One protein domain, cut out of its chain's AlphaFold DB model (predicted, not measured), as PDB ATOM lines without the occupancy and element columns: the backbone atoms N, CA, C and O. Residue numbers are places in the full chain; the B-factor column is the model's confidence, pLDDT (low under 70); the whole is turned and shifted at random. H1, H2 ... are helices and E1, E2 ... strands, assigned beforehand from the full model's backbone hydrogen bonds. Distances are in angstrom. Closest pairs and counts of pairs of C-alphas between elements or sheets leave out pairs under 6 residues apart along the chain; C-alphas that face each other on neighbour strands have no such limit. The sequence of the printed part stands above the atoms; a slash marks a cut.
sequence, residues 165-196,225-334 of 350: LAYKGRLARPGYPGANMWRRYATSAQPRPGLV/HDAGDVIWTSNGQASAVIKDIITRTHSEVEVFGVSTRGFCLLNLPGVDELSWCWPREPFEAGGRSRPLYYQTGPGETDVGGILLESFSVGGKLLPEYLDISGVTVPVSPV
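Overview. This is residues 165 to 196 and 225 to 334 of the 350 residues of the protein "DNA primase" of hydrothermal vent metagenome (UniProt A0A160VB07). One strongly twisted sheet of seven strands, E3 to E9, bends sharply in E5 and E9 and folds back on itself as a flattened, incompletely closed barrel, with E4 and E9 opposite E6 and E7 and a gap in pairing between E7 and E8. H1 lies over E8, the small pair E1 and E2 sits near E3 and E7, the hairpin E10 and E11 is near the end of E5, and residues 175 to 181 stick out. The printed part has 142 residues, with one named helix and eleven named strands in the order E1 H1 E2 E3 E4 E5 E6 E7 E8 E9 E10 E11. The large sheet is branched and its neighbour pairs are antiparallel; the class is mostly strand, though under half of the residues are in named elements. The whole is compact, with a radius of gyration of the C-alphas of 14.6 A and spans of 45 by 31 by 30 A.

Along the chain. E1, residues 165 to 168, begins with C-alpha 165 at (158.249, 157.853, 187.430). H1 is residues 181 to 185, E2 194 to 196 and E3 230 to 232. E4, residues 238 to 244, is 19.3 A long, and E5, residues 250 to 259, is 22.1 A long. E6 is residues 264 to 267, E7 274 to 277 and E8 292 to 295. E9, residues 303 to 313, runs 28.9 A from C-alpha 303 at (135.278, 154.482, 179.740). E10 is residues 320 to 322, and E11, residues 328 to 330, ends with C-alpha 330 at (158.293, 140.054, 196.169).

Arrangement. E4, E5, E6 and E7 form a meander, each strand the antiparallel neighbour of the one before. E5 bends by 86 degrees at residue 256; E3 and E4 lie on one side of it, E6 on the other side. Within hydrogen-bond range are N 240 and O 253 of E4 and E5, 2.8 A, N 231 and O 258 of E3 and E5, 2.8 A, N 256 and O 265 of E5 and E6, 2.9 A, and N 264 and O 277 of E6 and E7, 2.8 A. E9 bends by 61 degrees at residue 309, with N 241 and O 310 of E4 and E9 at 2.8 A and N 292 and O 306 of the hairpin E8 and E9 at 2.8 A. The closest C-alphas of the edge strands E7 and E8, Cys 277 and Leu 292, are 6.8 A apart. H1 is on the sheet, over E8, at a height of 9.5 A; its O i to N i+4 count is 0 of 1, its O i to N i+3 count 2 of 2. E1 and E2 are antiparallel, N 166 and O 194 at 2.8 A, as is the hairpin E10 and E11, N 321 and O 329 at 3.0 A.

Size, cuts and confidence. The farthest C-alphas, Ala 179 and Lys 316, are 45.4 A apart. Residues 197 to 224 are not printed, and C-alphas 196 and 225 across the cut are 10.6 A apart. The links E1 to H1 and E7 to E8 are long. The mean pLDDT of the printed part is 80.6; residues 172 to 190, 299 to 301 and 315 are under 70.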
ATOM      1  N   LEU A 165     159.683 157.728 187.634       93.62
ATOM      2  CA  LEU A 165     158.249 157.853 187.430       93.62
ATOM      3  C   LEU A 165     157.647 158.679 188.569       93.62
ATOM      4  O   LEU A 165     158.041 158.534 189.723       93.62
ATOM      5  N   ALA A 166     156.657 159.510 188.271       92.00
ATOM      6  CA  ALA A 166     155.924 160.261 189.276       92.00
ATOM      7  C   ALA A 166     154.466 160.459 188.884       92.00
ATOM      8  O   ALA A 166     154.095 160.357 187.715       92.00
ATOM      9  N   TYR A 167     153.627 160.770 189.864       88.31
ATOM     10  CA  TYR A 167     152.213 161.041 189.634       88.31
ATOM     11  C   TYR A 167     151.694 162.131 190.566       88.31
ATOM     12  O   TYR A 167     152.178 162.293 191.684       88.31
ATOM     13  N   LYS A 168     150.689 162.883 190.104       83.25
ATOM     14  CA  LYS A 168     150.074 163.965 190.879       83.25
ATOM     15  C   LYS A 168     148.742 163.549 191.489       83.25
ATOM     16  O   LYS A 168     147.825 163.171 190.765       83.25
ATOM     17  N   GLY A 169     148.604 163.735 192.796       78.25
ATOM     18  CA  GLY A 169     147.394 163.439 193.552       78.25
ATOM     19  C   GLY A 169     147.372 162.019 194.114       78.25
ATOM     20  O   GLY A 169     148.315 161.247 193.980       78.25
ATOM     21  N   ARG A 170     146.267 161.660 194.771       72.31
ATOM     22  CA  ARG A 170     146.148 160.376 195.471       72.31
ATOM     23  C   ARG A 170     145.636 159.281 194.545       72.31
ATOM     24  O   ARG A 170     144.607 159.449 193.894       72.31
ATOM     25  N   LEU A 171     146.297 158.129 194.586       72.94
ATOM     26  CA  LEU A 171     145.813 156.906 193.949       72.94
ATOM     27  C   LEU A 171     144.559 156.415 194.684       72.94
ATOM     28  O   LEU A 171     144.458 156.510 195.911       72.94
ATOM     29  N   ALA A 172     143.556 156.000 193.913       60.41
ATOM     30  CA  ALA A 172     142.167 155.961 194.353       60.41
ATOM     31  C   ALA A 172     141.927 155.182 195.663       60.41
ATOM     32  O   ALA A 172     142.280 154.012 195.799       60.41
ATOM     33  N   ARG A 173     141.193 155.821 196.586       51.25
ATOM     34  CA  ARG A 173     140.346 155.151 197.582       51.25
ATOM     35  C   ARG A 173     138.944 155.060 196.977       51.25
ATOM     36  O   ARG A 173     138.303 156.105 196.854       51.25
ATOM     37  N   PRO A 174     138.453 153.881 196.566       45.09
ATOM     38  CA  PRO A 174     137.114 153.786 196.008       45.09
ATOM     39  C   PRO A 174     136.090 154.090 197.109       45.09
ATOM     40  O   PRO A 174     135.858 153.288 198.009       45.09
ATOM     41  N   GLY A 175     135.471 155.269 197.050       39.16
ATOM     42  CA  GLY A 175     134.114 155.408 197.567       39.16
ATOM     43  C   GLY A 175     133.188 154.570 196.682       39.16
ATOM     44  O   GLY A 175     133.408 154.483 195.476       39.16
ATOM     45  N   TYR A 176     132.181 153.925 197.263       40.91
ATOM     46  CA  TYR A 176     131.185 153.135 196.527       40.91
ATOM     47  C   TYR A 176     130.464 153.965 195.436       40.91
ATOM     48  O   TYR A 176     130.221 155.158 195.638       40.91
ATOM     49  N   PRO A 177     130.095 153.356 194.291       46.22
ATOM     50  CA  PRO A 177     129.689 154.069 193.083       46.22
ATOM     51  C   PRO A 177     128.301 154.711 193.216       46.22
ATOM     52  O   PRO A 177     127.288 154.030 193.342       46.22
ATOM     53  N   GLY A 178     128.263 156.042 193.129       45.41
ATOM     54  CA  GLY A 178     127.063 156.809 192.784       45.41
ATOM     55  C   GLY A 178     127.060 157.179 191.295       45.41
ATOM     56  O   GLY A 178     128.117 157.250 190.667       45.41
ATOM     57  N   ALA A 179     125.883 157.466 190.735       44.06
ATOM     58  CA  ALA A 179     125.629 157.667 189.298       44.06
ATOM     59  C   ALA A 179     126.465 158.763 188.585       44.06
ATOM     60  O   ALA A 179     126.500 158.801 187.359       44.06
ATOM     61  N   ASN A 180     127.180 159.616 189.328       51.47
ATOM     62  CA  ASN A 180     127.997 160.717 188.796       51.47
ATOM     63  C   ASN A 180     129.517 160.473 188.887       51.47
ATOM     64  O   ASN A 180     130.304 161.377 188.611       51.47
ATOM     65  N   MET A 181     129.951 159.282 189.311       50.88
ATOM     66  CA  MET A 181     131.363 159.018 189.609       50.88
ATOM     67  C   MET A 181     132.238 158.912 188.346       50.88
ATOM     68  O   MET A 181     133.385 159.341 188.376       50.88
ATOM     69  N   TRP A 182     131.685 158.458 187.216       51.31
ATOM     70  CA  TRP A 182     132.395 158.339 185.932       51.31
ATOM     71  C   TRP A 182     132.838 159.684 185.334       51.31
ATOM     72  O   TRP A 182     133.917 159.755 184.750       51.31
ATOM     73  N   ARG A 183     132.112 160.787 185.584       51.19
ATOM     74  CA  ARG A 183     132.540 162.137 185.161       51.19
ATOM     75  C   ARG A 183     133.838 162.593 185.826       51.19
ATOM     76  O   ARG A 183     134.610 163.317 185.205       51.19
ATOM     77  N   ARG A 184     134.111 162.140 187.056       51.25
ATOM     78  CA  ARG A 184     135.402 162.367 187.733       51.25
ATOM     79  C   ARG A 184     136.531 161.521 187.135       51.25
ATOM     80  O   ARG A 184     137.687 161.869 187.309       51.25
ATOM     81  N   TYR A 185     136.212 160.423 186.453       51.88
ATOM     82  CA  TYR A 185     137.192 159.498 185.875       51.88
ATOM     83  C   TYR A 185     137.533 159.824 184.414       51.88
ATOM     84  O   TYR A 185     138.636 159.529 183.977       51.88
ATOM     85  N   ALA A 186     136.631 160.509 183.702       46.47
ATOM     86  CA  ALA A 186     136.852 161.047 182.355       46.47
ATOM     87  C   ALA A 186     137.564 162.418 182.335       46.47
ATOM     88  O   ALA A 186     137.959 162.897 181.279       46.47
ATOM     89  N   THR A 187     137.731 163.078 183.487       43.59
ATOM     90  CA  THR A 187     138.372 164.400 183.575       43.59
ATOM     91  C   THR A 187     139.512 164.377 184.585       43.59
ATOM     92  O   THR A 187     139.232 164.366 185.770       43.59
ATOM     93  N   SER A 188     140.775 164.380 184.129       45.62
ATOM     94  CA  SER A 188     142.012 164.869 184.803       45.62
ATOM     95  C   SER A 188     142.249 164.616 186.316       45.62
ATOM     96  O   SER A 188     143.177 165.194 186.877       45.62
ATOM     97  N   ALA A 189     141.437 163.813 187.005       47.19
ATOM     98  CA  ALA A 189     141.397 163.714 188.463       47.19
ATOM     99  C   ALA A 189     141.999 162.407 188.981       47.19
ATOM    100  O   ALA A 189     142.336 162.330 190.161       47.19
ATOM    101  N   GLN A 190     142.150 161.394 188.119       62.09
ATOM    102  CA  GLN A 190     143.046 160.283 188.419       62.09
ATOM    103  C   GLN A 190     144.483 160.714 188.100       62.09
ATOM    104  O   GLN A 190     144.712 161.299 187.037       62.09
ATOM    105  N   PRO A 191     145.445 160.444 188.994       72.00
ATOM    106  CA  PRO A 191     146.858 160.630 188.698       72.00
ATOM    107  C   PRO A 191     147.229 159.911 187.397       72.00
ATOM    108  O   PRO A 191     147.140 158.690 187.327       72.00
ATOM    109  N   ARG A 192     147.668 160.658 186.380       83.88
ATOM    110  CA  ARG A 192     148.365 160.103 185.211       83.88
ATOM    111  C   ARG A 192     149.851 160.039 185.572       83.88
ATOM    112  O   ARG A 192     150.433 161.109 185.773       83.88
ATOM    113  N   PRO A 193     150.462 158.851 185.724       90.25
ATOM    114  CA  PRO A 193     151.888 158.772 185.991       90.25
ATOM    115  C   PRO A 193     152.690 159.133 184.738       90.25
ATOM    116  O   PRO A 193     152.308 158.774 183.623       90.25
ATOM    117  N   GLY A 194     153.797 159.841 184.925       91.69
ATOM    118  CA  GLY A 194     154.708 160.258 183.863       91.69
ATOM    119  C   GLY A 194     156.145 160.332 184.364       91.69
ATOM    120  O   GLY A 194     156.394 160.359 185.569       91.69
ATOM    121  N   LEU A 195     157.097 160.332 183.438       91.56
ATOM    122  CA  LEU A 195     158.521 160.430 183.746       91.56
ATOM    123  C   LEU A 195     158.876 161.863 184.127       91.56
ATOM    124  O   LEU A 195     158.556 162.801 183.398       91.56
ATOM    125  N   VAL A 196     159.576 162.042 185.240       91.19
ATOM    126  CA  VAL A 196     160.082 163.347 185.662       91.19
ATOM    127  C   VAL A 196     161.271 163.723 184.786       91.19
ATOM    128  O   VAL A 196     162.383 163.239 184.985       91.19
ATOM    129  N   HIS A 225     154.056 162.637 193.862       86.00
ATOM    130  CA  HIS A 225     154.651 161.502 194.547       86.00
ATOM    131  C   HIS A 225     155.631 160.773 193.633       86.00
ATOM    132  O   HIS A 225     155.358 160.595 192.441       86.00
ATOM    133  N   ASP A 226     156.737 160.315 194.214       89.19
ATOM    134  CA  ASP A 226     157.707 159.460 193.544       89.19
ATOM    135  C   ASP A 226     157.134 158.043 193.370       89.19
ATOM    136  O   ASP A 226     156.732 157.376 194.326       89.19
ATOM    137  N   ALA A 227     157.087 157.578 192.125       90.25
ATOM    138  CA  ALA A 227     156.727 156.213 191.753       90.25
ATOM    139  C   ALA A 227     157.959 155.353 191.434       90.25
ATOM    140  O   ALA A 227     157.809 154.242 190.922       90.25
ATOM    141  N   GLY A 228     159.156 155.812 191.800       89.62
ATOM    142  CA  GLY A 228     160.394 155.054 191.709       89.62
ATOM    143  C   GLY A 228     161.064 155.084 190.340       89.62
ATOM    144  O   GLY A 228     160.552 155.631 189.363       89.62
ATOM    145  N   ASP A 229     162.239 154.464 190.290       90.62
ATOM    146  CA  ASP A 229     163.043 154.327 189.078       90.62
ATOM    147  C   ASP A 229     162.387 153.345 188.101       90.62
ATOM    148  O   ASP A 229     161.707 152.409 188.528       90.62
ATOM    149  N   VAL A 230     162.583 153.557 186.801       91.75
ATOM    150  CA  VAL A 230     161.948 152.775 185.739       91.75
ATOM    151  C   VAL A 230     162.932 151.793 185.120       91.75
ATOM    152  O   VAL A 230     163.960 152.158 184.554       91.75
ATOM    153  N   ILE A 231     162.549 150.523 185.148       91.25
ATOM    154  CA  ILE A 231     163.256 149.414 184.526       91.25
ATOM    155  C   ILE A 231     162.495 149.030 183.260       91.25
ATOM    156  O   ILE A 231     161.402 148.466 183.316       91.25
ATOM    157  N   TRP A 232     163.082 149.337 182.109       91.19
ATOM    158  CA  TRP A 232     162.526 148.973 180.808       91.19
ATOM    159  C   TRP A 232     162.689 147.480 180.534       91.19
ATOM    160  O   TRP A 232     163.744 146.897 180.797       91.19
ATOM    161  N   THR A 233     161.651 146.866 179.975       87.00
ATOM    162  CA  THR A 233     161.613 145.434 179.669       87.00
ATOM    163  C   THR A 233     161.551 145.222 178.160       87.00
ATOM    164  O   THR A 233     160.847 145.912 177.432       87.00
ATOM    165  N   SER A 234     162.338 144.266 177.671       84.56
ATOM    166  CA  SER A 234     162.257 143.775 176.292       84.56
ATOM    167  C   SER A 234     161.178 142.699 176.172       84.56
ATOM    168  O   SER A 234     160.733 142.141 177.180       84.56
ATOM    169  N   ASN A 235     160.810 142.354 174.939       76.94
ATOM    170  CA  ASN A 235     159.691 141.452 174.691       76.94
ATOM    171  C   ASN A 235     159.813 140.118 175.447       76.94
ATOM    172  O   ASN A 235     160.860 139.459 175.431       76.94
ATOM    173  N   GLY A 236     158.727 139.727 176.118       76.62
ATOM    174  CA  GLY A 236     158.641 138.497 176.911       76.62
ATOM    175  C   GLY A 236     159.506 138.461 178.181       76.62
ATOM    176  O   GLY A 236     159.706 137.382 178.749       76.62
ATOM    177  N   GLN A 237     160.057 139.594 178.635       84.62
ATOM    178  CA  GLN A 237     160.781 139.681 179.912       84.62
ATOM    179  C   GLN A 237     159.877 139.985 181.108       84.62
ATOM    180  O   GLN A 237     160.295 139.734 182.239       84.62
ATOM    181  N   ALA A 238     158.672 140.506 180.879       89.44
ATOM    182  CA  ALA A 238     157.703 140.780 181.928       89.44
ATOM    183  C   ALA A 238     156.267 140.635 181.411       89.44
ATOM    184  O   ALA A 238     155.971 140.972 180.263       89.44
ATOM    185  N   SER A 239     155.387 140.140 182.274       92.81
ATOM    186  CA  SER A 239     153.951 140.043 182.015       92.81
ATOM    187  C   SER A 239     153.159 140.473 183.242       92.81
ATOM    188  O   SER A 239     153.641 140.405 184.373       92.81
ATOM    189  N   ALA A 240     151.943 140.953 183.020       93.31
ATOM    190  CA  ALA A 240     151.024 141.383 184.058       93.31
ATOM    191  C   ALA A 240     149.670 140.712 183.878       93.31
ATOM    192  O   ALA A 240     149.187 140.556 182.760       93.31
ATOM    193  N   VAL A 241     149.032 140.359 184.990       92.81
ATOM    194  CA  VAL A 241     147.635 139.936 185.007       92.81
ATOM    195  C   VAL A 241     146.791 141.152 185.343       92.81
ATOM    196  O   VAL A 241     146.851 141.688 186.454       92.81
ATOM    197  N   ILE A 242     145.987 141.582 184.377       93.25
ATOM    198  CA  ILE A 242     145.016 142.653 184.563       93.25
ATOM    199  C   ILE A 242     143.609 142.071 184.630       93.25
ATOM    200  O   ILE A 242     143.284 141.083 183.970       93.25
ATOM    201  N   LYS A 243     142.759 142.705 185.430       91.50
ATOM    202  CA  LYS A 243     141.333 142.415 185.502       91.50
ATOM    203  C   LYS A 243     140.553 143.619 185.019       91.50
ATOM    204  O   LYS A 243     140.577 144.660 185.670       91.50
ATOM    205  N   ASP A 244     139.816 143.465 183.932       88.00
ATOM    206  CA  ASP A 244     138.836 144.460 183.513       88.00
ATOM    207  C   ASP A 244     137.702 144.496 184.548       88.00
ATOM    208  O   ASP A 244     137.079 143.481 184.863       88.00
ATOM    209  N   ILE A 245     137.458 145.660 185.144       84.69
ATOM    210  CA  ILE A 245     136.477 145.806 186.228       84.69
ATOM    211  C   ILE A 245     135.035 145.863 185.713       84.69
ATOM    212  O   ILE A 245     134.106 145.604 186.482       84.69
ATOM    213  N   ILE A 246     134.852 146.195 184.434       81.12
ATOM    214  CA  ILE A 246     133.561 146.261 183.753       81.12
ATOM    215  C   ILE A 246     133.175 144.850 183.312       81.12
ATOM    216  O   ILE A 246     132.133 144.339 183.725       81.12
ATOM    217  N   THR A 247     134.036 144.185 182.539       82.88
ATOM    218  CA  THR A 247     133.761 142.835 182.015       82.88
ATOM    219  C   THR A 247     134.070 141.723 183.019       82.88
ATOM    220  O   THR A 247     133.620 140.594 182.838       82.88
ATOM    221  N   ARG A 248     134.796 142.027 184.106       84.81
ATOM    222  CA  ARG A 248     135.286 141.074 185.128       84.81
ATOM    223  C   ARG A 248     136.230 139.999 184.583       84.81
ATOM    224  O   ARG A 248     136.465 138.995 185.259       84.81
ATOM    225  N   THR A 249     136.779 140.223 183.396       87.94
ATOM    226  CA  THR A 249     137.646 139.276 182.694       87.94
ATOM    227  C   THR A 249     139.098 139.498 183.098       87.94
ATOM    228  O   THR A 249     139.517 140.638 183.286       87.94
ATOM    229  N   HIS A 250     139.856 138.409 183.238       90.19
ATOM    230  CA  HIS A 250     141.296 138.474 183.477       90.19
ATOM    231  C   HIS A 250     142.032 138.222 182.164       90.19
ATOM    232  O   HIS A 250     141.700 137.275 181.448       90.19
ATOM    233  N   SER A 251     143.032 139.043 181.871       89.38
ATOM    234  CA  SER A 251     143.929 138.859 180.735       89.38
ATOM    235  C   SER A 251     145.373 139.018 181.180       89.38
ATOM    236  O   SER A 251     145.691 139.848 182.031       89.38
ATOM    237  N   GLU A 252     146.249 138.202 180.601       91.31
ATOM    238  CA  GLU A 252     147.688 138.396 180.717       91.31
ATOM    239  C   GLU A 252     148.141 139.334 179.596       91.31
ATOM    240  O   GLU A 252     147.785 139.139 178.432       91.31
ATOM    241  N   VAL A 253     148.881 140.378 179.957       91.38
ATOM    242  CA  VAL A 253     149.390 141.399 179.040       91.38
ATOM    243  C   VAL A 253     150.897 141.525 179.175       91.38
ATOM    244  O   VAL A 253     151.469 141.300 180.242       91.38
ATOM    245  N   GLU A 254     151.548 141.893 178.079       91.38
ATOM    246  CA  GLU A 254     152.970 142.211 178.083       91.38
ATOM    247  C   GLU A 254     153.230 143.523 178.832       91.38
ATOM    248  O   GLU A 254     152.442 144.471 178.760       91.38
ATOM    249  N   VAL A 255     154.349 143.564 179.554       92.62
ATOM    250  CA  VAL A 255     154.810 144.749 180.275       92.62
ATOM    251  C   VAL A 255     156.057 145.289 179.589       92.62
ATOM    252  O   VAL A 255     157.001 144.539 179.333       92.62
ATOM    253  N   PHE A 256     156.062 146.594 179.316       91.31
ATOM    254  CA  PHE A 256     157.129 147.317 178.607       91.31
ATOM    255  C   PHE A 256     158.076 148.074 179.549       91.31
ATOM    256  O   PHE A 256     159.193 148.435 179.176       91.31
ATOM    257  N   GLY A 257     157.646 148.306 180.786       91.75
ATOM    258  CA  GLY A 257     158.463 148.909 181.827       91.75
ATOM    259  C   GLY A 257     157.845 148.694 183.199       91.75
ATOM    260  O   GLY A 257     156.623 148.620 183.328       91.75
ATOM    261  N   VAL A 258     158.687 148.586 184.220       93.44
ATOM    262  CA  VAL A 258     158.273 148.402 185.614       93.44
ATOM    263  C   VAL A 258     158.996 149.409 186.490       93.44
ATOM    264  O   VAL A 258     160.190 149.622 186.308       93.44
ATOM    265  N   SER A 259     158.302 150.019 187.446       94.69
ATOM    266  CA  SER A 259     158.932 150.912 188.413       94.69
ATOM    267  C   SER A 259     159.329 150.200 189.707       94.69
ATOM    268  O   SER A 259     158.712 149.207 190.102       94.69
ATOM    269  N   THR A 260     160.300 150.745 190.441       91.38
ATOM    270  CA  THR A 260     160.677 150.231 191.774       91.38
ATOM    271  C   THR A 260     159.583 150.404 192.836       91.38
ATOM    272  O   THR A 260     159.710 149.856 193.934       91.38
ATOM    273  N   ARG A 261     158.481 151.101 192.509       91.12
ATOM    274  CA  ARG A 261     157.246 151.159 193.314       91.12
ATOM    275  C   ARG A 261     156.102 150.287 192.772       91.12
ATOM    276  O   ARG A 261     154.969 150.404 193.230       91.12
ATOM    277  N   GLY A 262     156.382 149.418 191.798       90.94
ATOM    278  CA  GLY A 262     155.449 148.412 191.278       90.94
ATOM    279  C   GLY A 262     154.514 148.886 190.166       90.94
ATOM    280  O   GLY A 262     153.560 148.184 189.837       90.94
ATOM    281  N   PHE A 263     154.748 150.064 189.581       94.69
ATOM    282  CA  PHE A 263     153.963 150.524 188.435       94.69
ATOM    283  C   PHE A 263     154.386 149.759 187.186       94.69
ATOM    284  O   PHE A 263     155.573 149.528 186.988       94.69
ATOM    285  N   CYS A 264     153.437 149.405 186.325       94.94
ATOM    286  CA  CYS A 264     153.692 148.690 185.078       94.94
ATOM    287  C   CYS A 264     153.205 149.500 183.876       94.94
ATOM    288  O   CYS A 264     152.076 149.986 183.873       94.94
ATOM    289  N   LEU A 265     154.040 149.614 182.847       94.56
ATOM    290  CA  LEU A 265     153.685 150.184 181.553       94.56
ATOM    291  C   LEU A 265     153.155 149.076 180.645       94.56
ATOM    292  O   LEU A 265     153.887 148.138 180.325       94.56
ATOM    293  N   LEU A 266     151.894 149.176 180.239       92.94
ATOM    294  CA  LEU A 266     151.202 148.138 179.475       92.94
ATOM    295  C   LEU A 266     150.172 148.739 178.513       92.94
ATOM    296  O   LEU A 266     149.764 149.890 178.673       92.94
ATOM    297  N   ASN A 267     149.757 147.952 177.519       90.06
ATOM    298  CA  ASN A 267     148.649 148.313 176.634       90.06
ATOM    299  C   ASN A 267     147.317 148.047 177.333       90.06
ATOM    300  O   ASN A 267     147.077 146.946 177.839       90.06
ATOM    301  N   LEU A 268     146.448 149.052 177.340       86.69
ATOM    302  CA  LEU A 268     145.119 148.930 177.921       86.69
ATOM    303  C   LEU A 268     144.118 148.394 176.890       86.69
ATOM    304  O   LEU A 268     144.169 148.776 175.721       86.69
ATOM    305  N   PRO A 269     143.165 147.538 177.296       84.06
ATOM    306  CA  PRO A 269     142.100 147.092 176.407       84.06
ATOM    307  C   PRO A 269     141.328 148.277 175.816       84.06
ATOM    308  O   PRO A 269     140.763 149.078 176.563       84.06
ATOM    309  N   GLY A 270     141.283 148.365 174.484       80.50
ATOM    310  CA  GLY A 270     140.562 149.420 173.765       80.50
ATOM    311  C   GLY A 270     141.308 150.752 173.647       80.50
ATOM    312  O   GLY A 270     140.676 151.743 173.296       80.50
ATOM    313  N   VAL A 271     142.613 150.789 173.938       81.62
ATOM    314  CA  VAL A 271     143.469 151.971 173.758       81.62
ATOM    315  C   VAL A 271     144.750 151.550 173.041       81.62
ATOM    316  O   VAL A 271     145.375 150.564 173.422       81.62
ATOM    317  N   ASP A 272     145.152 152.310 172.024       78.38
ATOM    318  CA  ASP A 272     146.364 152.036 171.234       78.38
ATOM    319  C   ASP A 272     147.651 152.607 171.874       78.38
ATOM    320  O   ASP A 272     148.746 152.460 171.335       78.38
ATOM    321  N   GLU A 273     147.524 153.278 173.019       81.38
ATOM    322  CA  GLU A 273     148.608 153.936 173.746       81.38
ATOM    323  C   GLU A 273     148.990 153.145 175.002       81.38
ATOM    324  O   GLU A 273     148.141 152.634 175.743       81.38
ATOM    325  N   LEU A 274     150.291 153.109 175.284       89.31
ATOM    326  CA  LEU A 274     150.814 152.573 176.532       89.31
ATOM    327  C   LEU A 274     150.374 153.424 177.724       89.31
ATOM    328  O   LEU A 274     150.332 154.647 177.663       89.31
ATOM    329  N   SER A 275     150.100 152.777 178.853       89.94
ATOM    330  CA  SER A 275     149.685 153.467 180.072       89.94
ATOM    331  C   SER A 275     150.366 152.906 181.309       89.94
ATOM    332  O   SER A 275     150.469 151.690 181.494       89.94
ATOM    333  N   TRP A 276     150.819 153.810 182.178       92.38
ATOM    334  CA  TRP A 276     151.358 153.463 183.487       92.38
ATOM    335  C   TRP A 276     150.230 153.089 184.445       92.38
ATOM    336  O   TRP A 276     149.382 153.913 184.788       92.38
ATOM    337  N   CYS A 277     150.259 151.848 184.910       91.31
ATOM    338  CA  CYS A 277     149.273 151.261 185.804       91.31
ATOM    339  C   CYS A 277     149.908 151.002 187.170       91.31
ATOM    340  O   CYS A 277     150.972 150.396 187.251       91.31
ATOM    341  N   TRP A 278     149.269 151.447 188.247       90.31
ATOM    342  CA  TRP A 278     149.751 151.223 189.613       90.31
ATOM    343  C   TRP A 278     149.373 149.830 190.135       90.31
ATOM    344  O   TRP A 278     148.338 149.285 189.735       90.31
ATOM    345  N   PRO A 279     150.164 149.261 191.062       89.31
ATOM    346  CA  PRO A 279     149.892 147.945 191.623       89.31
ATOM    347  C   PRO A 279     148.681 147.978 192.561       89.31
ATOM    348  O   PRO A 279     148.355 149.001 193.182       89.31
ATOM    349  N   ARG A 280     148.014 146.830 192.694       88.56
ATOM    350  CA  ARG A 280     147.020 146.590 193.743       88.56
ATOM    351  C   ARG A 280     147.645 146.773 195.132       88.56
ATOM    352  O   ARG A 280     148.828 146.522 195.323       88.56
ATOM    353  N   GLU A 281     146.839 147.192 196.112       85.00
ATOM    354  CA  GLU A 281     147.306 147.244 197.498       85.00
ATOM    355  C   GLU A 281     147.684 145.835 197.986       85.00
ATOM    356  O   GLU A 281     146.847 144.928 197.889       85.00
ATOM    357  N   PRO A 282     148.903 145.648 198.524       84.75
ATOM    358  CA  PRO A 282     149.332 144.381 199.097       84.75
ATOM    359  C   PRO A 282     148.384 143.931 200.203       84.75
ATOM    360  O   PRO A 282     147.766 144.750 200.892       84.75
ATOM    361  N   PHE A 283     148.268 142.620 200.394       85.19
ATOM    362  CA  PHE A 283     147.361 142.069 201.397       85.19
ATOM    363  C   PHE A 283     147.732 142.543 202.809       85.19
ATOM    364  O   PHE A 283     146.859 142.895 203.601       85.19
ATOM    365  N   GLU A 284     149.030 142.659 203.077       79.06
ATOM    366  CA  GLU A 284     149.627 143.145 204.319       79.06
ATOM    367  C   GLU A 284     149.241 144.601 204.632       79.06
ATOM    368  O   GLU A 284     149.148 144.975 205.799       79.06
ATOM    369  N   ALA A 285     148.968 145.413 203.604       76.69
ATOM    370  CA  ALA A 285     148.522 146.803 203.735       76.69
ATOM    371  C   ALA A 285     146.987 146.961 203.759       76.69
ATOM    372  O   ALA A 285     146.485 148.074 203.919       76.69
ATOM    373  N   GLY A 286     146.232 145.866 203.613       82.38
ATOM    374  CA  GLY A 286     144.765 145.859 203.624       82.38
ATOM    375  C   GLY A 286     144.113 145.275 202.368       82.38
ATOM    376  O   GLY A 286     142.902 145.043 202.377       82.38
ATOM    377  N   GLY A 287     144.878 145.003 201.306       81.06
ATOM    378  CA  GLY A 287     144.419 144.241 200.141       81.06
ATOM    379  C   GLY A 287     143.353 144.920 199.270       81.06
ATOM    380  O   GLY A 287     142.667 144.240 198.488       81.06
ATOM    381  N   ARG A 288     143.155 146.238 199.402       81.12
ATOM    382  CA  ARG A 288     142.111 146.968 198.672       81.12
ATOM    383  C   ARG A 288     142.392 147.020 197.171       81.12
ATOM    384  O   ARG A 288     143.521 147.170 196.708       81.12
ATOM    385  N   SER A 289     141.322 146.959 196.385       82.56
ATOM    386  CA  SER A 289     141.401 147.214 194.947       82.56
ATOM    387  C   SER A 289     141.756 148.677 194.683       82.56
ATOM    388  O   SER A 289     141.098 149.578 195.207       82.56
ATOM    389  N   ARG A 290     142.746 148.901 193.814       83.81
ATOM    390  CA  ARG A 290     143.115 150.219 193.281       83.81
ATOM    391  C   ARG A 290     142.803 150.269 191.778       83.81
ATOM    392  O   ARG A 290     143.711 150.098 190.974       83.81
ATOM    393  N   PRO A 291     141.529 150.428 191.378       83.38
ATOM    394  CA  PRO A 291     141.169 150.432 189.964       83.38
ATOM    395  C   PRO A 291     141.737 151.663 189.247       83.38
ATOM    396  O   PRO A 291     141.616 152.784 189.745       83.38
ATOM    397  N   LEU A 292     142.319 151.439 188.071       84.12
ATOM    398  CA  LEU A 292     142.667 152.464 187.092       84.12
ATOM    399  C   LEU A 292     141.508 152.588 186.104       84.12
ATOM    400  O   LEU A 292     141.085 151.597 185.518       84.12
ATOM    401  N   TYR A 293     141.022 153.808 185.904       81.62
ATOM    402  CA  TYR A 293     140.010 154.130 184.899       81.62
ATOM    403  C   TYR A 293     140.646 154.953 183.786       81.62
ATOM    404  O   TYR A 293     141.517 155.778 184.060       81.62
ATOM    405  N   TYR A 294     140.196 154.745 182.556       79.31
ATOM    406  CA  TYR A 294     140.747 155.401 181.373       79.31
ATOM    407  C   TYR A 294     139.671 155.581 180.300       79.31
ATOM    408  O   TYR A 294     138.632 154.922 180.337       79.31
ATOM    409  N   GLN A 295     139.904 156.489 179.353       78.50
ATOM    410  CA  GLN A 295     139.020 156.667 178.203       78.50
ATOM    411  C   GLN A 295     139.392 155.684 177.092       78.50
ATOM    412  O   GLN A 295     140.564 155.544 176.759       78.50
ATOM    413  N   THR A 296     138.392 155.019 176.519       79.25
ATOM    414  CA  THR A 296     138.536 154.126 175.353       79.25
ATOM    415  C   THR A 296     138.114 154.802 174.049       79.25
ATOM    416  O   THR A 296     138.221 154.215 172.979       79.25
ATOM    417  N   GLY A 297     137.575 156.019 174.122       76.06
ATOM    418  CA  GLY A 297     137.014 156.731 172.982       76.06
ATOM    419  C   GLY A 297     136.630 158.175 173.321       76.06
ATOM    420  O   GLY A 297     136.805 158.617 174.458       76.06
ATOM    421  N   PRO A 298     136.136 158.933 172.329       70.75
ATOM    422  CA  PRO A 298     135.820 160.352 172.478       70.75
ATOM    423  C   PRO A 298     134.496 160.619 173.214       70.75
ATOM    424  O   PRO A 298     134.223 161.762 173.583       70.75
ATOM    425  N   GLY A 299     133.641 159.606 173.386       66.12
ATOM    426  CA  GLY A 299     132.347 159.726 174.045       66.12
ATOM    427  C   GLY A 299     132.440 159.723 175.571       66.12
ATOM    428  O   GLY A 299     133.290 159.076 176.173       66.12
ATOM    429  N   GLU A 300     131.490 160.396 176.226       63.31
ATOM    430  CA  GLU A 300     131.365 160.413 177.696       63.31
ATOM    431  C   GLU A 300     131.162 159.015 178.312       63.31
ATOM    432  O   GLU A 300     131.482 158.796 179.479       63.31
ATOM    433  N   THR A 301     130.633 158.070 177.534       68.94
ATOM    434  CA  THR A 301     130.400 156.676 177.932       68.94
ATOM    435  C   THR A 301     131.559 155.740 177.598       68.94
ATOM    436  O   THR A 301     131.529 154.585 178.020       68.94
ATOM    437  N   ASP A 302     132.569 156.217 176.866       74.56
ATOM    438  CA  ASP A 302     133.694 155.410 176.391       74.56
ATOM    439  C   ASP A 302     134.765 155.336 177.482       74.56
ATOM    440  O   ASP A 302     135.831 155.950 177.406       74.56
ATOM    441  N   VAL A 303     134.434 154.622 178.556       76.00
ATOM    442  CA  VAL A 303     135.278 154.482 179.740       76.00
ATOM    443  C   VAL A 303     135.618 153.013 179.944       76.00
ATOM    444  O   VAL A 303     134.733 152.172 180.084       76.00
ATOM    445  N   GLY A 304     136.912 152.728 180.012       81.44
ATOM    446  CA  GLY A 304     137.465 151.458 180.450       81.44
ATOM    447  C   GLY A 304     137.902 151.514 181.910       81.44
ATOM    448  O   GLY A 304     138.040 152.580 182.522       81.44
ATOM    449  N   GLY A 305     138.147 150.344 182.488       85.88
ATOM    450  CA  GLY A 305     138.796 150.278 183.783       85.88
ATOM    451  C   GLY A 305     139.413 148.921 184.054       85.88
ATOM    452  O   GLY A 305     138.831 147.883 183.747       85.88
ATOM    453  N   ILE A 306     140.595 148.939 184.654       89.06
ATOM    454  CA  ILE A 306     141.348 147.736 184.984       89.06
ATOM    455  C   ILE A 306     141.844 147.763 186.427       89.06
ATOM    456  O   ILE A 306     141.952 148.808 187.069       89.06
ATOM    457  N   LEU A 307     142.183 146.587 186.930       90.38
ATOM    458  CA  LEU A 307     142.942 146.381 188.151       90.38
ATOM    459  C   LEU A 307     144.191 145.572 187.797       90.38
ATOM    460  O   LEU A 307     144.073 144.493 187.218       90.38
ATOM    461  N   LEU A 308     145.371 146.088 188.141       92.06
ATOM    462  CA  LEU A 308     146.626 145.348 188.036       92.06
ATOM    463  C   LEU A 308     146.718 144.385 189.227       92.06
ATOM    464  O   LEU A 308     147.023 144.809 190.340       92.06
ATOM    465  N   GLU A 309     146.374 143.115 189.012       89.25
ATOM    466  CA  GLU A 309     146.301 142.101 190.076       89.25
ATOM    467  C   GLU A 309     147.696 141.619 190.474       89.25
ATOM    468  O   GLU A 309     148.015 141.525 191.659       89.25
ATOM    469  N   SER A 310     148.533 141.333 189.481       90.69
ATOM    470  CA  SER A 310     149.912 140.904 189.683       90.69
ATOM    471  C   SER A 310     150.751 141.175 188.441       90.69
ATOM    472  O   SER A 310     150.229 141.375 187.344       90.69
ATOM    473  N   PHE A 311     152.068 141.161 188.611       92.75
ATOM    474  CA  PHE A 311     153.010 141.155 187.504       92.75
ATOM    475  C   PHE A 311     154.212 140.279 187.843       92.75
ATOM    476  O   PHE A 311     154.519 140.033 189.011       92.75
ATOM    477  N   SER A 312     154.861 139.786 186.799       90.81
ATOM    478  CA  SER A 312     156.050 138.952 186.874       90.81
ATOM    479  C   SER A 312     157.146 139.563 186.019       90.81
ATOM    480  O   SER A 312     156.884 140.055 184.922       90.81
ATOM    481  N   VAL A 313     158.385 139.512 186.503       88.12
ATOM    482  CA  VAL A 313     159.557 140.052 185.800       88.12
ATOM    483  C   VAL A 313     160.650 138.986 185.759       88.12
ATOM    484  O   VAL A 313     160.807 138.192 186.685       88.12
ATOM    485  N   GLY A 314     161.412 138.920 184.667       81.19
ATOM    486  CA  GLY A 314     162.548 138.010 184.528       81.19
ATOM    487  C   GLY A 314     163.508 138.130 185.719       81.19
ATOM    488  O   GLY A 314     163.995 139.219 186.016       81.19
ATOM    489  N   GLY A 315     163.780 136.998 186.381       63.66
ATOM    490  CA  GLY A 315     164.176 136.884 187.799       63.66
ATOM    491  C   GLY A 315     165.486 137.524 188.288       63.66
ATOM    492  O   GLY A 315     165.959 137.164 189.360       63.66
ATOM    493  N   LYS A 316     166.098 138.448 187.542       71.06
ATOM    494  CA  LYS A 316     167.187 139.313 188.034       71.06
ATOM    495  C   LYS A 316     166.934 140.812 187.859       71.06
ATOM    496  O   LYS A 316     167.736 141.593 188.352       71.06
ATOM    497  N   LEU A 317     165.883 141.212 187.143       80.88
ATOM    498  CA  LEU A 317     165.634 142.622 186.827       80.88
ATOM    499  C   LEU A 317     165.018 143.369 188.013       80.88
ATOM    500  O   LEU A 317     165.496 144.440 188.364       80.88
ATOM    501  N   LEU A 318     164.001 142.785 188.650       87.06
ATOM    502  CA  LEU A 318     163.345 143.357 189.822       87.06
ATOM    503  C   LEU A 318     162.838 142.215 190.719       87.06
ATOM    504  O   LEU A 318     161.826 141.608 190.380       87.06
ATOM    505  N   PRO A 319     163.553 141.857 191.801       87.56
ATOM    506  CA  PRO A 319     163.151 140.758 192.685       87.56
ATOM    507  C   PRO A 319     162.025 141.149 193.652       87.56
ATOM    508  O   PRO A 319     161.255 140.293 194.078       87.56
ATOM    509  N   GLU A 320     161.928 142.429 193.999       91.06
ATOM    510  CA  GLU A 320     160.912 143.003 194.879       91.06
ATOM    511  C   GLU A 320     160.691 144.477 194.521       91.06
ATOM    512  O   GLU A 320     161.559 145.106 193.914       91.06
ATOM    513  N   TYR A 321     159.538 145.025 194.893       90.88
ATOM    514  CA  TYR A 321     159.234 146.452 194.771       90.88
ATOM    515  C   TYR A 321     158.665 146.996 196.081       90.88
ATOM    516  O   TYR A 321     158.091 146.253 196.877       90.88
ATOM    517  N   LEU A 322     158.804 148.304 196.300       89.19
ATOM    518  CA  LEU A 322     158.225 148.994 197.451       89.19
ATOM    519  C   LEU A 322     156.870 149.587 197.062       89.19
ATOM    520  O   LEU A 322     156.818 150.636 196.425       89.19
ATOM    521  N   ASP A 323     155.766 148.942 197.439       87.69
ATOM    522  CA  ASP A 323     154.433 149.479 197.167       87.69
ATOM    523  C   ASP A 323     154.264 150.877 197.784       87.69
ATOM    524  O   ASP A 323     154.827 151.199 198.830       87.69
ATOM    525  N   ILE A 324     153.411 151.699 197.179       83.56
ATOM    526  CA  ILE A 324     153.057 153.037 197.681       83.56
ATOM    527  C   ILE A 324     152.429 153.035 199.092       83.56
ATOM    528  O   ILE A 324     152.327 154.087 199.716       83.56
ATOM    529  N   SER A 325     151.994 151.880 199.607       79.94
ATOM    530  CA  SER A 325     151.588 151.701 201.011       79.94
ATOM    531  C   SER A 325     152.763 151.575 201.990       79.94
ATOM    532  O   SER A 325     152.538 151.564 203.198       79.94
ATOM    533  N   GLY A 326     153.999 151.478 201.492       81.12
ATOM    534  CA  GLY A 326     155.212 151.251 202.278       81.12
ATOM    535  C   GLY A 326     155.547 149.774 202.506       81.12
ATOM    536  O   GLY A 326     156.485 149.477 203.242       81.12
ATOM    537  N   VAL A 327     154.800 148.847 201.900       82.81
ATOM    538  CA  VAL A 327     155.050 147.404 202.001       82.81
ATOM    539  C   VAL A 327     155.949 146.940 200.857       82.81
ATOM    540  O   VAL A 327     155.647 147.176 199.689       82.81
ATOM    541  N   THR A 328     157.031 146.238 201.187       90.31
ATOM    542  CA  THR A 328     157.876 145.558 200.197       90.31
ATOM    543  C   THR A 328     157.208 144.266 199.736       90.31
ATOM    544  O   THR A 328     156.843 143.428 200.561       90.31
ATOM    545  N   VAL A 329     157.062 144.096 198.424       89.62
ATOM    546  CA  VAL A 329     156.373 142.960 197.806       89.62
ATOM    547  C   VAL A 329     157.339 142.193 196.900       89.62
ATOM    548  O   VAL A 329     157.938 142.806 196.011       89.62
ATOM    549  N   PRO A 330     157.484 140.866 197.067       90.19
ATOM    550  CA  PRO A 330     158.293 140.054 196.169       90.19
ATOM    551  C   PRO A 330     157.639 139.955 194.786       90.19
ATOM    552  O   PRO A 330     156.427 139.774 194.662       90.19
ATOM    553  N   VAL A 331     158.453 140.039 193.738       88.81
ATOM    554  CA  VAL A 331     158.017 139.899 192.346       88.81
ATOM    555  C   VAL A 331     158.192 138.450 191.911       88.81
ATOM    556  O   VAL A 331     159.276 137.872 192.024       88.81
ATOM    557  N   SER A 332     157.126 137.863 191.372       83.44
ATOM    558  CA  SER A 332     157.186 136.515 190.812       83.44
ATOM    559  C   SER A 332     158.085 136.480 189.569       83.44
ATOM    560  O   SER A 332     158.004 137.372 188.718       83.44
ATOM    561  N   PRO A 333     158.942 135.458 189.405       77.00
ATOM    562  CA  PRO A 333     159.680 135.282 188.165       77.00
ATOM    563  C   PRO A 333     158.721 134.891 187.033       77.00
ATOM    564  O   PRO A 333     157.795 134.111 187.242       77.00
ATOM    565  N   VAL A 334     158.969 135.380 185.815       70.44
ATOM    566  CA  VAL A 334     158.228 134.918 184.626       70.44
ATOM    567  C   VAL A 334     158.487 133.421 184.419       70.44
ATOM    568  O   VAL A 334     159.598 133.015 184.061       70.44
TER     569      VAL A 334